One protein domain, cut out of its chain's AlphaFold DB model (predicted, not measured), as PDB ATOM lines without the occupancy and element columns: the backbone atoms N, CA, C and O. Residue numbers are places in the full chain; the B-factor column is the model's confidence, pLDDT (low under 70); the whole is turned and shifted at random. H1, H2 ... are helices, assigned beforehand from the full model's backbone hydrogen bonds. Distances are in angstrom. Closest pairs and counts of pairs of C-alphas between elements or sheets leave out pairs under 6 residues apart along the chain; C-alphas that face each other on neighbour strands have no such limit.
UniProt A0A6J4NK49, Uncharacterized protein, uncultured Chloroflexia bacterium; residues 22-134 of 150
ATOM      1  N   PRO A  22      79.372  63.994  80.811       56.34
ATOM      2  CA  PRO A  22      80.048  64.882  81.743       56.34
ATOM      3  C   PRO A  22      79.204  66.154  81.865       56.34
ATOM      4  O   PRO A  22      78.625  66.597  80.871       56.34
ATOM      5  N   GLU A  23      79.082  66.710  83.071       79.00
ATOM      6  CA  GLU A  23      78.446  68.017  83.259       79.00
ATOM      7  C   GLU A  23      79.063  69.000  82.250       79.00
ATOM      8  O   GLU A  23      80.266  68.927  82.002       79.00
ATOM      9  N   GLU A  24      78.273  69.877  81.628       83.94
ATOM     10  CA  GLU A  24      78.720  70.757  80.528       83.94
ATOM     11  C   GLU A  24      80.057  71.456  80.837       83.94
ATOM     12  O   GLU A  24      80.958  71.505  79.998       83.94
ATOM     13  N   ARG A  25      80.236  71.886  82.091       86.50
ATOM     14  CA  ARG A  25      81.502  72.414  82.611       86.50
ATOM     15  C   ARG A  25      82.678  71.443  82.451       86.50
ATOM     16  O   ARG A  25      83.735  71.838  81.974       86.50
ATOM     17  N   GLN A  26      82.516  70.186  82.857       88.88
ATOM     18  CA  GLN A  26      83.554  69.160  82.748       88.88
ATOM     19  C   GLN A  26      83.873  68.834  81.284       88.88
ATOM     20  O   GLN A  26      85.033  68.575  80.959       88.88
ATOM     21  N   GLN A  27      82.872  68.865  80.397       90.25
ATOM     22  CA  GLN A  27      83.097  68.712  78.956       90.25
ATOM     23  C   GLN A  27      83.976  69.849  78.433       90.25
ATOM     24  O   GLN A  27      85.006  69.580  77.823       90.25
ATOM     25  N   LEU A  28      83.629  71.098  78.760       91.94
ATOM     26  CA  LEU A  28      84.396  72.278  78.363       91.94
ATOM     27  C   LEU A  28      85.843  72.235  78.871       91.94
ATOM     28  O   LEU A  28      86.768  72.487  78.102       91.94
ATOM     29  N   MET A  29      86.049  71.870  80.142       92.44
ATOM     30  CA  MET A  29      87.389  71.684  80.715       92.44
ATOM     31  C   MET A  29      88.192  70.645  79.930       92.44
ATOM     32  O   MET A  29      89.296  70.929  79.479       92.44
ATOM     33  N   SER A  30      87.603  69.468  79.699       92.88
ATOM     34  CA  SER A  30      88.272  68.366  78.998       92.88
ATOM     35  C   SER A  30      88.622  68.734  77.552       92.88
ATOM     36  O   SER A  30      89.680  68.354  77.053       92.88
ATOM     37  N   THR A  31      87.758  69.498  76.875       94.12
ATOM     38  CA  THR A  31      88.029  70.022  75.531       94.12
ATOM     39  C   THR A  31      89.206  70.994  75.540       94.12
ATOM     40  O   THR A  31      90.127  70.828  74.743       94.12
ATOM     41  N   ILE A  32      89.221  71.974  76.449       95.31
ATOM     42  CA  ILE A  32      90.321  72.947  76.541       95.31
ATOM     43  C   ILE A  32      91.644  72.242  76.868       95.31
ATOM     44  O   ILE A  32      92.655  72.535  76.231       95.31
ATOM     45  N   ASP A  33      91.633  71.284  77.797       94.19
ATOM     46  CA  ASP A  33      92.821  70.518  78.186       94.19
ATOM     47  C   ASP A  33      93.416  69.702  77.035       94.19
ATOM     48  O   ASP A  33      94.637  69.563  76.946       94.19
ATOM     49  N   CYS A  34      92.560  69.175  76.157       93.44
ATOM     50  CA  CYS A  34      92.968  68.415  74.980       93.44
ATOM     51  C   CYS A  34      93.496  69.321  73.855       93.44
ATOM     52  O   CYS A  34      94.457  68.973  73.171       93.44
ATOM     53  N   CYS A  35      92.871  70.484  73.649       96.19
ATOM     54  CA  CYS A  35      93.131  71.325  72.480       96.19
ATOM     55  C   CYS A  35      94.208  72.397  72.696       96.19
ATOM     56  O   CYS A  35      94.721  72.944  71.718       96.19
ATOM     57  N   VAL A  36      94.534  72.743  73.946       95.94
ATOM     58  CA  VAL A  36      95.477  73.822  74.271       95.94
ATOM     59  C   VAL A  36      96.378  73.408  75.429       95.94
ATOM     60  O   VAL A  36      95.912  72.969  76.479       95.94
ATOM     61  N   ASP A  37      97.688  73.585  75.264       94.56
ATOM     62  CA  ASP A  37      98.644  73.441  76.358       94.56
ATOM     63  C   ASP A  37      98.741  74.729  77.195       94.56
ATOM     64  O   ASP A  37      98.462  75.841  76.733       94.56
ATOM     65  N   SER A  38      99.174  74.589  78.448       93.19
ATOM     66  CA  SER A  38      99.258  75.717  79.378       93.19
ATOM     67  C   SER A  38     100.190  76.836  78.900       93.19
ATOM     68  O   SER A  38      99.918  77.994  79.209       93.19
ATOM     69  N   ALA A  39     101.277  76.536  78.182       92.69
ATOM     70  CA  ALA A  39     102.222  77.563  77.748       92.69
ATOM     71  C   ALA A  39     101.615  78.420  76.632       92.69
ATOM     72  O   ALA A  39     101.697  79.646  76.696       92.69
ATOM     73  N   THR A  40     100.934  77.796  75.669       94.62
ATOM     74  CA  THR A  40     100.222  78.508  74.600       94.62
ATOM     75  C   THR A  40      99.098  79.383  75.159       94.62
ATOM     76  O   THR A  40      98.967  80.536  74.749       94.62
ATOM     77  N   LEU A  41      98.313  78.881  76.121       95.12
ATOM     78  CA  LEU A  41      97.272  79.688  76.768       95.12
ATOM     79  C   LEU A  41      97.870  80.872  77.541       95.12
ATOM     80  O   LEU A  41      97.379  81.991  77.425       95.12
ATOM     81  N   ASN A  42      98.951  80.648  78.290       93.44
ATOM     82  CA  ASN A  42      99.631  81.710  79.031       93.44
ATOM     83  C   ASN A  42     100.227  82.768  78.095       93.44
ATOM     84  O   ASN A  42     100.114  83.959  78.372       93.44
ATOM     85  N   GLY A  43     100.806  82.340  76.971       93.81
ATOM     86  CA  GLY A  43     101.306  83.233  75.931       93.81
ATOM     87  C   GLY A  43     100.198  84.067  75.292       93.81
ATOM     88  O   GLY A  43     100.399  85.250  75.050       93.81
ATOM     89  N   PHE A  44      99.009  83.495  75.080       95.19
ATOM     90  CA  PHE A  44      97.851  84.266  74.632       95.19
ATOM     91  C   PHE A  44      97.429  85.293  75.687       95.19
ATOM     92  O   PHE A  44      97.366  86.479  75.387       95.19
ATOM     93  N   LEU A  45      97.201  84.879  76.935       93.56
ATOM     94  CA  LEU A  45      96.735  85.778  77.998       93.56
ATOM     95  C   LEU A  45      97.683  86.965  78.240       93.56
ATOM     96  O   LEU A  45      97.206  88.073  78.441       93.56
ATOM     97  N   ALA A  46      98.997  86.742  78.169       92.38
ATOM     98  CA  ALA A  46     100.018  87.774  78.368       92.38
ATOM     99  C   ALA A  46     100.490  88.465  77.072       92.38
ATOM    100  O   ALA A  46     101.345  89.344  77.127       92.38
ATOM    101  N   GLY A  47     100.002  88.038  75.904       91.31
ATOM    102  CA  GLY A  47     100.508  88.494  74.605       91.31
ATOM    103  C   GLY A  47     100.025  89.878  74.167       91.31
ATOM    104  O   GLY A  47     100.497  90.379  73.155       91.31
ATOM    105  N   ASP A  48      99.080  90.465  74.895       93.25
ATOM    106  CA  ASP A  48      98.530  91.799  74.665       93.25
ATOM    107  C   ASP A  48      98.427  92.515  76.017       93.25
ATOM    108  O   ASP A  48      97.992  91.904  76.996       93.25
ATOM    109  N   GLU A  49      98.896  93.762  76.082       92.06
ATOM    110  CA  GLU A  49      99.019  94.513  77.336       92.06
ATOM    111  C   GLU A  49      97.649  94.844  77.936       92.06
ATOM    112  O   GLU A  49      97.439  94.602  79.124       92.06
ATOM    113  N   GLU A  50      96.689  95.274  77.110       92.44
ATOM    114  CA  GLU A  50      95.325  95.590  77.546       92.44
ATOM    115  C   GLU A  50      94.609  94.331  78.045       92.44
ATOM    116  O   GLU A  50      94.000  94.335  79.114       92.44
ATOM    117  N   ARG A  51      94.749  93.204  77.334       92.62
ATOM    118  CA  ARG A  51      94.202  91.911  77.780       92.62
ATOM    119  C   ARG A  51      94.827  91.447  79.098       92.62
ATOM    120  O   ARG A  51      94.123  90.920  79.963       92.62
ATOM    121  N   ALA A  52      96.142  91.595  79.249       91.38
ATOM    122  CA  ALA A  52      96.840  91.204  80.467       91.38
ATOM    123  C   ALA A  52      96.403  92.064  81.662       91.38
ATOM    124  O   ALA A  52      96.156  91.522  82.742       91.38
ATOM    125  N   GLU A  53      96.254  93.375  81.461       90.69
ATOM    126  CA  GLU A  53      95.724  94.305  82.459       90.69
ATOM    127  C   GLU A  53      94.260  94.003  82.790       90.69
ATOM    128  O   GLU A  53      93.893  93.960  83.965       90.69
ATOM    129  N   PHE A  54      93.426  93.707  81.791       91.62
ATOM    130  CA  PHE A  54      92.026  93.352  82.001       91.62
ATOM    131  C   PHE A  54      91.874  92.166  82.947       91.62
ATOM    132  O   PHE A  54      91.114  92.256  83.904       91.62
ATOM    133  N   TYR A  55      92.610  91.074  82.714       89.69
ATOM    134  CA  TYR A  55      92.553  89.879  83.561       89.69
ATOM    135  C   TYR A  55      93.335  90.017  84.880       89.69
ATOM    136  O   TYR A  55      93.030  89.313  85.844       89.69
ATOM    137  N   GLY A  56      94.342  90.894  84.929       85.06
ATOM    138  CA  GLY A  56      95.151  91.165  86.122       85.06
ATOM    139  C   GLY A  56      94.544  92.188  87.092       85.06
ATOM    140  O   GLY A  56      94.886  92.170  88.274       85.06
ATOM    141  N   SER A  57      93.663  93.063  86.608       85.44
ATOM    142  CA  SER A  57      92.891  94.040  87.393       85.44
ATOM    143  C   SER A  57      91.548  93.456  87.847       85.44
ATOM    144  O   SER A  57      91.367  92.249  87.784       85.44
ATOM    145  N   ASP A  58      90.595  94.284  88.286       83.50
ATOM    146  CA  ASP A  58      89.226  93.864  88.638       83.50
ATOM    147  C   ASP A  58      88.207  94.103  87.500       83.50
ATOM    148  O   ASP A  58      87.002  93.914  87.692       83.50
ATOM    149  N   GLY A  59      88.655  94.501  86.299       75.88
ATOM    150  CA  GLY A  59      87.773  94.799  85.155       75.88
ATOM    151  C   GLY A  59      86.899  93.616  84.713       75.88
ATOM    152  O   GLY A  59      85.823  93.794  84.142       75.88
ATOM    153  N   TRP A  60      87.318  92.396  85.046       81.75
ATOM    154  CA  TRP A  60      86.640  91.147  84.719       81.75
ATOM    155  C   TRP A  60      85.551  90.727  85.721       81.75
ATOM    156  O   TRP A  60      84.760  89.832  85.390       81.75
ATOM    157  N   CYS A  61      85.514  91.329  86.920       82.94
ATOM    158  CA  CYS A  61      84.656  90.933  88.050       82.94
ATOM    159  C   CYS A  61      83.161  91.096  87.760       82.94
ATOM    160  O   CYS A  61      82.341  90.371  88.319       82.94
ATOM    161  N   ALA A  62      82.807  92.024  86.868       82.62
ATOM    162  CA  ALA A  62      81.428  92.213  86.435       82.62
ATOM    163  C   ALA A  62      80.880  90.977  85.700       82.62
ATOM    164  O   ALA A  62      79.695  90.685  85.782       82.62
ATOM    165  N   LEU A  63      81.733  90.216  85.004       84.25
ATOM    166  CA  LEU A  63      81.302  89.134  84.116       84.25
ATOM    167  C   LEU A  63      81.306  87.752  84.771       84.25
ATOM    168  O   LEU A  63      80.437  86.929  84.477       84.25
ATOM    169  N   SER A  64      82.278  87.490  85.638       86.00
ATOM    170  CA  SER A  64      82.507  86.186  86.263       86.00
ATOM    171  C   SER A  64      83.225  86.367  87.597       86.00
ATOM    172  O   SER A  64      83.938  87.347  87.790       86.00
ATOM    173  N   LYS A  65      83.055  85.408  88.515       85.25
ATOM    174  CA  LYS A  65      83.739  85.395  89.820       85.25
ATOM    175  C   LYS A  65      85.128  84.771  89.751       85.25
ATOM    176  O   LYS A  65      85.825  84.731  90.762       85.25
ATOM    177  N   GLN A  66      85.513  84.247  88.590       87.38
ATOM    178  CA  GLN A  66      86.733  83.482  88.435       87.38
ATOM    179  C   GLN A  66      87.890  84.370  87.945       87.38
ATOM    180  O   GLN A  66      87.937  84.694  86.751       87.38
ATOM    181  N   PRO A  67      88.858  84.717  88.821       87.25
ATOM    182  CA  PRO A  67      90.044  85.470  88.429       87.25
ATOM    183  C   PRO A  67      90.971  84.635  87.548       87.25
ATOM    184  O   PRO A  67      91.179  83.438  87.786       87.25
ATOM    185  N   ILE A  68      91.637  85.291  86.597       88.88
ATOM    186  CA  ILE A  68      92.726  84.708  85.809       88.88
ATOM    187  C   ILE A  68      93.990  85.528  86.099       88.88
ATOM    188  O   ILE A  68      94.198  86.552  85.466       88.88
ATOM    189  N   PRO A  69      94.841  85.118  87.059       83.31
ATOM    190  CA  PRO A  69      96.003  85.903  87.469       83.31
ATOM    191  C   PRO A  69      97.113  85.857  86.409       83.31
ATOM    192  O   PRO A  69      98.049  85.048  86.478       83.31
ATOM    193  N   VAL A  70      97.001  86.742  85.419       81.06
ATOM    194  CA  VAL A  70      98.011  86.952  84.380       81.06
ATOM    195  C   VAL A  70      99.280  87.522  85.026       81.06
ATOM    196  O   VAL A  70      99.217  88.356  85.922       81.06
ATOM    197  N   GLY A  71     100.447  87.007  84.634       67.19
ATOM    198  CA  GLY A  71     101.751  87.400  85.195       67.19
ATOM    199  C   GLY A  71     102.407  86.348  86.095       67.19
ATOM    200  O   GLY A  71     103.625  86.355  86.269       67.19
ATOM    201  N   SER A  72     101.647  85.363  86.586       62.03
ATOM    202  CA  SER A  72     102.227  84.172  87.217       62.03
ATOM    203  C   SER A  72     102.609  83.145  86.141       62.03
ATOM    204  O   SER A  72     101.823  82.289  85.749       62.03
ATOM    205  N   THR A  73     103.846  83.207  85.644       56.97
ATOM    206  CA  THR A  73     104.401  82.349  84.567       56.97
ATOM    207  C   THR A  73     104.364  80.838  84.845       56.97
ATOM    208  O   THR A  73     104.771  80.044  84.002       56.97
ATOM    209  N   ARG A  74     103.886  80.420  86.022       64.25
ATOM    210  CA  ARG A  74     103.901  79.034  86.499       64.25
ATOM    211  C   ARG A  74     102.517  78.404  86.693       64.25
ATOM    212  O   ARG A  74     102.460  77.229  87.043       64.25
ATOM    213  N   GLY A  75     101.429  79.155  86.509       79.69
ATOM    214  CA  GLY A  75     100.064  78.657  86.701       79.69
ATOM    215  C   GLY A  75      99.472  78.032  85.437       79.69
ATOM    216  O   GLY A  75      99.584  78.608  84.355       79.69
ATOM    217  N   ASP A  76      98.804  76.883  85.581       89.75
ATOM    218  CA  ASP A  76      97.886  76.377  84.556       89.75
ATOM    219  C   ASP A  76      96.531  77.078  84.711       89.75
ATOM    220  O   ASP A  76      95.844  76.941  85.730       89.75
ATOM    221  N   HIS A  77      96.164  77.876  83.709       92.50
ATOM    222  CA  HIS A  77      94.942  78.677  83.714       92.50
ATOM    223  C   HIS A  77      93.759  77.999  83.016       92.50
ATOM    224  O   HIS A  77      92.659  78.550  83.062       92.50
ATOM    225  N   ARG A  78      93.927  76.808  82.424       93.69
ATOM    226  CA  ARG A  78      92.883  76.144  81.615       93.69
ATOM    227  C   ARG A  78      91.591  75.914  82.391       93.69
ATOM    228  O   ARG A  78      90.520  76.309  81.936       93.69
ATOM    229  N   ASN A  79      91.700  75.418  83.622       92.12
ATOM    230  CA  ASN A  79      90.547  75.219  84.505       92.12
ATOM    231  C   ASN A  79      89.835  76.531  84.860       92.12
ATOM    232  O   ASN A  79      88.608  76.572  84.943       92.12
ATOM    233  N   LYS A  80      90.591  77.618  85.064       92.50
ATOM    234  CA  LYS A  80      90.014  78.929  85.397       92.50
ATOM    235  C   LYS A  80      89.294  79.530  84.197       92.50
ATOM    236  O   LYS A  80      88.180  80.017  84.339       92.50
ATOM    237  N   VAL A  81      89.901  79.421  83.021       94.69
ATOM    238  CA  VAL A  81      89.306  79.832  81.749       94.69
ATOM    239  C   VAL A  81      88.014  79.061  81.471       94.69
ATOM    240  O   VAL A  81      86.993  79.675  81.175       94.69
ATOM    241  N   ALA A  82      88.018  77.737  81.643       94.12
ATOM    242  CA  ALA A  82      86.825  76.914  81.457       94.12
ATOM    243  C   ALA A  82      85.685  77.321  82.407       94.12
ATOM    244  O   ALA A  82      84.547  77.498  81.972       94.12
ATOM    245  N   GLN A  83      85.993  77.518  83.694       91.56
ATOM    246  CA  GLN A  83      85.019  77.964  84.692       91.56
ATOM    247  C   GLN A  83      84.453  79.351  84.351       91.56
ATOM    248  O   GLN A  83      83.239  79.538  84.397       91.56
ATOM    249  N   ARG A  84      85.305  80.298  83.940       92.81
ATOM    250  CA  ARG A  84      84.890  81.643  83.522       92.81
ATOM    251  C   ARG A  84      83.937  81.611  82.325       92.81
ATOM    252  O   ARG A  84      82.873  82.223  82.372       92.81
ATOM    253  N   ILE A  85      84.280  80.865  81.273       93.62
ATOM    254  CA  ILE A  85      83.434  80.726  80.075       93.62
ATOM    255  C   ILE A  85      82.091  80.083  80.435       93.62
ATOM    256  O   ILE A  85      81.049  80.537  79.968       93.62
ATOM    257  N   TYR A  86      82.101  79.061  81.294       91.50
ATOM    258  CA  TYR A  86      80.881  78.416  81.776       91.50
ATOM    259  C   TYR A  86      79.977  79.388  82.553       91.50
ATOM    260  O   TYR A  86      78.767  79.414  82.328       91.50
ATOM    261  N   GLU A  87      80.550  80.222  83.427       89.25
ATOM    262  CA  GLU A  87      79.815  81.261  84.159       89.25
ATOM    263  C   GLU A  87      79.177  82.285  83.217       89.25
ATOM    264  O   GLU A  87      77.967  82.502  83.294       89.25
ATOM    265  N   ILE A  88      79.951  82.848  82.283       90.81
ATOM    266  CA  ILE A  88      79.452  83.822  81.300       90.81
ATOM    267  C   ILE A  88      78.337  83.201  80.449       90.81
ATOM    268  O   ILE A  88      77.259  83.778  80.308       90.81
ATOM    269  N   ARG A  89      78.551  81.984  79.931       89.06
ATOM    270  CA  ARG A  89      77.554  81.247  79.141       89.06
ATOM    271  C   ARG A  89      76.257  81.069  79.919       89.06
ATOM    272  O   ARG A  89      75.188  81.307  79.365       89.06
ATOM    273  N   ASN A  90      76.332  80.686  81.192       85.44
ATOM    274  CA  ASN A  90      75.140  80.495  82.013       85.44
ATOM    275  C   ASN A  90      74.361  81.791  82.204       85.44
ATOM    276  O   ASN A  90      73.139  81.761  82.109       85.44
ATOM    277  N   ARG A  91      75.045  82.923  82.388       87.44
ATOM    278  CA  ARG A  91      74.386  84.233  82.479       87.44
ATOM    279  C   ARG A  91      73.691  84.636  81.179       87.44
ATOM    280  O   ARG A  91      72.660  85.294  81.233       87.44
ATOM    281  N   ILE A  92      74.213  84.222  80.026       87.62
ATOM    282  CA  ILE A  92      73.606  84.513  78.719       87.62
ATOM    283  C   ILE A  92      72.384  83.616  78.449       87.62
ATOM    284  O   ILE A  92      71.357  84.102  77.980       87.62
ATOM    285  N   VAL A  93      72.471  82.303  78.709       82.44
ATOM    286  CA  VAL A  93      71.457  81.331  78.234       82.44
ATOM    287  C   VAL A  93      70.540  80.753  79.317       82.44
ATOM    288  O   VAL A  93      69.518  80.143  78.994       82.44
ATOM    289  N   HIS A  94      70.873  80.894  80.601       68.81
ATOM    290  CA  HIS A  94      70.083  80.348  81.704       68.81
ATOM    291  C   HIS A  94      69.593  81.456  82.636       68.81
ATOM    292  O   HIS A  94      70.294  81.934  83.513       68.81
ATOM    293  N   THR A  95      68.318  81.807  82.468       56.25
ATOM    294  CA  THR A  95      67.583  82.781  83.287       56.25
ATOM    295  C   THR A  95      66.933  82.173  84.535       56.25
ATOM    296  O   THR A  95      66.301  82.890  85.305       56.25
ATOM    297  N   LYS A  96      67.038  80.850  84.741       51.38
ATOM    298  CA  LYS A  96      66.452  80.150  85.894       51.38
ATOM    299  C   LYS A  96      67.548  79.750  86.873       51.38
ATOM    300  O   LYS A  96      68.181  78.707  86.749       51.38
ATOM    301  N   SER A  97      67.763  80.663  87.804       47.91
ATOM    302  CA  SER A  97      68.664  80.631  88.943       47.91
ATOM    303  C   SER A  97      68.377  79.467  89.889       47.91
ATOM    304  O   SER A  97      67.412  79.490  90.647       47.91
ATOM    305  N   GLU A  98      69.279  78.496  89.907       47.72
ATOM    306  CA  GLU A  98      69.536  77.667  91.077       47.72
ATOM    307  C   GLU A  98      71.056  77.769  91.309       47.72
ATOM    308  O   GLU A  98      71.828  77.133  90.600       47.72
ATOM    309  N   HIS A  99      71.482  78.581  92.285       48.78
ATOM    310  CA  HIS A  99      72.839  78.593  92.872       48.78
ATOM    311  C   HIS A  99      73.978  79.401  92.206       48.78
ATOM    312  O   HIS A  99      75.116  78.931  92.209       48.78
ATOM    313  N   ASN A 100      73.774  80.636  91.727       51.25
ATOM    314  CA  ASN A 100      74.938  81.496  91.446       51.25
ATOM    315  C   ASN A 100      74.703  82.972  91.794       51.25
ATOM    316  O   ASN A 100      73.860  83.613  91.186       51.25
ATOM    317  N   GLU A 101      75.476  83.518  92.745       52.22
ATOM    318  CA  GLU A 101      75.298  84.896  93.266       52.22
ATOM    319  C   GLU A 101      75.717  86.005  92.262       52.22
ATOM    320  O   GLU A 101      75.672  87.185  92.589       52.22
ATOM    321  N   LEU A 102      76.138  85.650  91.039       60.03
ATOM    322  CA  LEU A 102      76.038  86.549  89.878       60.03
ATOM    323  C   LEU A 102      74.621  86.361  89.319       60.03
ATOM    324  O   LEU A 102      74.403  85.573  88.401       60.03
ATOM    325  N   GLU A 103      73.652  86.980  89.990       63.16
ATOM    326  CA  GLU A 103      72.237  86.587  89.916       63.16
ATOM    327  C   GLU A 103      71.494  87.130  88.687       63.16
ATOM    328  O   GLU A 103      70.387  86.675  88.391       63.16
ATOM    329  N   SER A 104      72.080  88.082  87.953       73.94
ATOM    330  CA  SER A 104      71.437  88.687  86.788       73.94
ATOM    331  C   SER A 104      71.838  87.995  85.478       73.94
ATOM    332  O   SER A 104      73.034  87.765  85.226       73.94
ATOM    333  N   PRO A 105      70.858  87.681  84.608       84.94
ATOM    334  CA  PRO A 105      71.159  87.308  83.236       84.94
ATOM    335  C   PRO A 105      71.876  88.466  82.537       84.94
ATOM    336  O   PRO A 105      71.550  89.625  82.779       84.94
ATOM    337  N   LEU A 106      72.838  88.143  81.674       87.00
ATOM    338  CA  LEU A 106      73.565  89.125  80.876       87.00
ATOM    339  C   LEU A 106      72.756  89.410  79.606       87.00
ATOM    340  O   LEU A 106      72.695  88.570  78.703       87.00
ATOM    341  N   LEU A 107      72.091  90.562  79.561       86.62
ATOM    342  CA  LEU A 107      71.204  90.953  78.473       86.62
ATOM    343  C   LEU A 107      71.933  91.809  77.429       86.62
ATOM    344  O   LEU A 107      72.938  92.462  77.724       86.62
ATOM    345  N   PRO A 108      71.422  91.849  76.185       87.50
ATOM    346  CA  PRO A 108      71.912  92.796  75.198       87.50
ATOM    347  C   PRO A 108      71.869  94.228  75.743       87.50
ATOM    348  O   PRO A 108      70.847  94.651  76.280       87.50
ATOM    349  N   PHE A 109      72.958  94.973  75.535       86.38
ATOM    350  CA  PHE A 109      73.125  96.375  75.942       86.38
ATOM    351  C   PHE A 109      73.265  96.635  77.449       86.38
ATOM    352  O   PHE A 109      73.312  97.802  77.844       86.38
ATOM    353  N   ASP A 110      73.392  95.597  78.280       88.88
ATOM    354  CA  ASP A 110      73.788  95.802  79.673       88.88
ATOM    355  C   ASP A 110      75.184  96.447  79.741       88.88
ATOM    356  O   ASP A 110      76.054  96.110  78.930       88.88
ATOM    357  N   PRO A 111      75.456  97.332  80.719       86.06
ATOM    358  CA  PRO A 111      76.770  97.961  80.865       86.06
ATOM    359  C   PRO A 111      77.914  96.945  80.972       86.06
ATOM    360  O   PRO A 111      79.012  97.186  80.483       86.06
ATOM    361  N   GLU A 112      77.642  95.785  81.568       85.94
ATOM    362  CA  GLU A 112      78.603  94.693  81.724       85.94
ATOM    363  C   GLU A 112      79.016  94.062  80.385       85.94
ATOM    364  O   GLU A 112      80.124  93.549  80.259       85.94
ATOM    365  N   VAL A 113      78.175  94.140  79.348       87.25
ATOM    366  CA  VAL A 113      78.516  93.654  77.998       87.25
ATOM    367  C   VAL A 113      79.663  94.463  77.391       87.25
ATOM    368  O   VAL A 113      80.405  93.932  76.568       87.25
ATOM    369  N   ALA A 114      79.861  95.715  77.820       87.25
ATOM    370  CA  ALA A 114      80.941  96.565  77.320       87.25
ATOM    371  C   ALA A 114      82.341  96.005  77.622       87.25
ATOM    372  O   ALA A 114      83.287  96.348  76.924       87.25
ATOM    373  N   VAL A 115      82.475  95.129  78.625       89.81
ATOM    374  CA  VAL A 115      83.762  94.534  79.021       89.81
ATOM    375  C   VAL A 115      83.943  93.087  78.539       89.81
ATOM    376  O   VAL A 115      84.893  92.419  78.937       89.81
ATOM    377  N   LEU A 116      83.061  92.580  77.664       92.06
ATOM    378  CA  LEU A 116      83.162  91.219  77.108       92.06
ATOM    379  C   LEU A 116      84.263  91.047  76.058       92.06
ATOM    380  O   LEU A 116      84.547  89.915  75.677       92.06
ATOM    381  N   GLU A 117      84.851  92.130  75.555       93.38
ATOM    382  CA  GLU A 117      85.758  92.104  74.403       93.38
ATOM    383  C   GLU A 117      86.903  91.094  74.565       93.38
ATOM    384  O   GLU A 117      87.073  90.204  73.728       93.38
ATOM    385  N   HIS A 118      87.611  91.129  75.695       94.25
ATOM    386  CA  HIS A 118      88.715  90.203  75.946       94.25
ATOM    387  C   HIS A 118      88.254  88.745  76.119       94.25
ATOM    388  O   HIS A 118      88.957  87.824  75.696       94.25
ATOM    389  N   ASP A 119      87.057  88.512  76.671       94.44
ATOM    390  CA  ASP A 119      86.477  87.168  76.768       94.44
ATOM    391  C   ASP A 119      86.013  86.637  75.405       94.44
ATOM    392  O   ASP A 119      86.142  85.441  75.130       94.44
ATOM    393  N   LEU A 120      85.530  87.508  74.514       95.06
ATOM    394  CA  LEU A 120      85.222  87.144  73.131       95.06
ATOM    395  C   LEU A 120      86.486  86.730  72.381       95.06
ATOM    396  O   LEU A 120      86.475  85.716  71.680       95.06
ATOM    397  N   ASP A 121      87.581  87.465  72.550       96.50
ATOM    398  CA  ASP A 121      88.864  87.109  71.949       96.50
ATOM    399  C   ASP A 121      89.427  85.804  72.507       96.50
ATOM    400  O   ASP A 121      89.926  84.972  71.744       96.50
ATOM    401  N   LEU A 122      89.274  85.565  73.811       96.25
ATOM    402  CA  LEU A 122      89.627  84.293  74.433       96.25
ATOM    403  C   LEU A 122      88.826  83.128  73.835       96.25
ATOM    404  O   LEU A 122      89.408  82.114  73.447       96.25
ATOM    405  N   VAL A 123      87.504  83.267  73.704       96.56
ATOM    406  CA  VAL A 123      86.655  82.230  73.096       96.56
ATOM    407  C   VAL A 123      87.011  82.017  71.623       96.56
ATOM    408  O   VAL A 123      87.098  80.868  71.185       96.56
ATOM    409  N   ARG A 124      87.283  83.083  70.859       97.94
ATOM    410  CA  ARG A 124      87.753  82.987  69.463       97.94
ATOM    411  C   ARG A 124      89.062  82.209  69.367       97.94
ATOM    412  O   ARG A 124      89.167  81.296  68.550       97.94
ATOM    413  N   PHE A 125      90.034  82.532  70.215       98.00
ATOM    414  CA  PHE A 125      91.311  81.829  70.285       98.00
ATOM    415  C   PHE A 125      91.120  80.336  70.595       98.00
ATOM    416  O   PHE A 125      91.645  79.480  69.881       98.00
ATOM    417  N   LEU A 126      90.321  79.997  71.610       97.62
ATOM    418  CA  LEU A 126      90.047  78.603  71.973       97.62
ATOM    419  C   LEU A 126      89.296  77.845  70.872       97.62
ATOM    420  O   LEU A 126      89.592  76.675  70.622       97.62
ATOM    421  N   ALA A 127      88.359  78.502  70.185       97.31
ATOM    422  CA  ALA A 127      87.654  77.919  69.050       97.31
ATOM    423  C   ALA A 127      88.627  77.592  67.910       97.31
ATOM    424  O   ALA A 127      88.601  76.483  67.382       97.31
ATOM    425  N   GLN A 128      89.548  78.505  67.583       97.62
ATOM    426  CA  GLN A 128      90.597  78.253  66.591       97.62
ATOM    427  C   GLN A 128      91.476  77.065  66.986       97.62
ATOM    428  O   GLN A 128      91.737  76.193  66.158       97.62
ATOM    429  N   LYS A 129      91.903  76.982  68.251       97.31
ATOM    430  CA  LYS A 129      92.706  75.848  68.733       97.31
ATOM    431  C   LYS A 129      91.945  74.528  68.678       97.31
ATOM    432  O   LYS A 129      92.507  73.532  68.236       97.31
ATOM    433  N   THR A 130      90.666  74.535  69.039       95.69
ATOM    434  CA  THR A 130      89.787  73.361  68.935       95.69
ATOM    435  C   THR A 130      89.637  72.897  67.484       95.69
ATOM    436  O   THR A 130      89.748  71.705  67.197       95.69
ATOM    437  N   LEU A 131      89.447  73.826  66.542       95.00
ATOM    438  CA  LEU A 131      89.353  73.506  65.115       95.00
ATOM    439  C   LEU A 131      90.659  72.913  64.579       95.00
ATOM    440  O   LEU A 131      90.630  71.907  63.882       95.00
ATOM    441  N   ILE A 132      91.806  73.490  64.945       94.38
ATOM    442  CA  ILE A 132      93.120  72.971  64.541       94.38
ATOM    443  C   ILE A 132      93.360  71.575  65.130       94.38
ATOM    444  O   ILE A 132      93.799  70.683  64.413       94.38
ATOM    445  N   ALA A 133      93.049  71.367  66.411       92.50
ATOM    446  CA  ALA A 133      93.245  70.085  67.088       92.50
ATOM    447  C   ALA A 133      92.339  68.964  66.544       92.50
ATOM    448  O   ALA A 133      92.706  67.795  66.611       92.50
ATOM    449  N   SER A 134      91.164  69.316  66.013       89.81
ATOM    450  CA  SER A 134      90.216  68.371  65.403       89.81
ATOM    451  C   SER A 134      90.381  68.215  63.889       89.81
ATOM    452  O   SER A 134      89.709  67.378  63.283       89.81
TER     453      SER A 134
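What this domain is: This is residues 22 to 134 of the 150 residues of an uncharacterized protein of uncultured Chloroflexia bacterium (UniProt A0A6J4NK49). A compact helical body is built on two long helices, H4 and H6, which cross at a steep angle, while H1 packs on H4 and on the far part of H6. H2 and H3 make a corner where they meet by their tight link, H5 lies just before H6 in the chain, and the long link of residues 57 to 77, with no named element, loops from the end of H3 to the start of H4. The printed part has 113 residues with six named helices, H1 to H6 in order, and no named strand; its class is all helix. It is compact, with a radius of gyration of the C-alphas of 13.9 A and spans of 36 by 33 by 22 A.

How they stand to each other: Begin with H6, residues 117 to 134, the longest helix. Its residues 126 to 133 alone touch residues 31 to 35 of H1, residues 24 to 35; the closest C-alphas, of Cys 35 and Thr 130, are 5.3 A apart, and the steep tilt is 64 degrees, the same way. H4, residues 78 to 93, is close to H6 but not clearly touching, with the C-alphas of Ile 85 and Val 123 closest at 7.8 A and a steep tilt of 66 degrees, opposite ways. H4 and H1 touch, closest at the C-alphas of Met 29 and Ala 82, 5.3 A, at a steep tilt of 43 degrees, opposite ways. H2, residues 38 to 46, and H6 are near each other. H2 and H3, residues 49 to 56, only just touch, with 3 pairs of C-alphas within 8 A, and only at the corner by their link; Ala 46 and Ala 52 have the closest C-alphas, 5.1 A. H3 is close to H6 but not clearly touching, closest at the C-alphas of Arg 51 and His 118, 6.0 A. H5, residues 111 to 115, and H6 meet only through their link, and H5 is apart from H1, H2, H3 and H4. In H1, H2, H3, H4 and H6 every O i to N i+4 pair is within hydrogen-bond range; in H5 0 of 1 is, beside 2 of 2 O i to N i+3 pairs.

Where its parts are: Find C-alpha 117 at (85.758, 92.104, 74.403); from there H6 runs 25.8 A to C-alpha 134 at (90.216, 68.371, 65.403). H4 covers 22.3 A from Arg 78 to Val 93. Look at C-alpha 24, at (78.720, 70.757, 80.528), where H1 begins its 16.5 A. H2 measures 12.1 A, H3 10.2 A and H5 8.0 A.

The domain as a whole: The C-alphas farthest apart, of Thr 73 and Lys 96, are 38.0 A from each other. The printed part has no cut. The links H3 to H4, 21 residues, and H4 to H5, 17 residues, are long. Look for pLDDT under 70 at residue 22, residues 71 to 74 and residues 94 to 103; the mean of the printed part is 85.9.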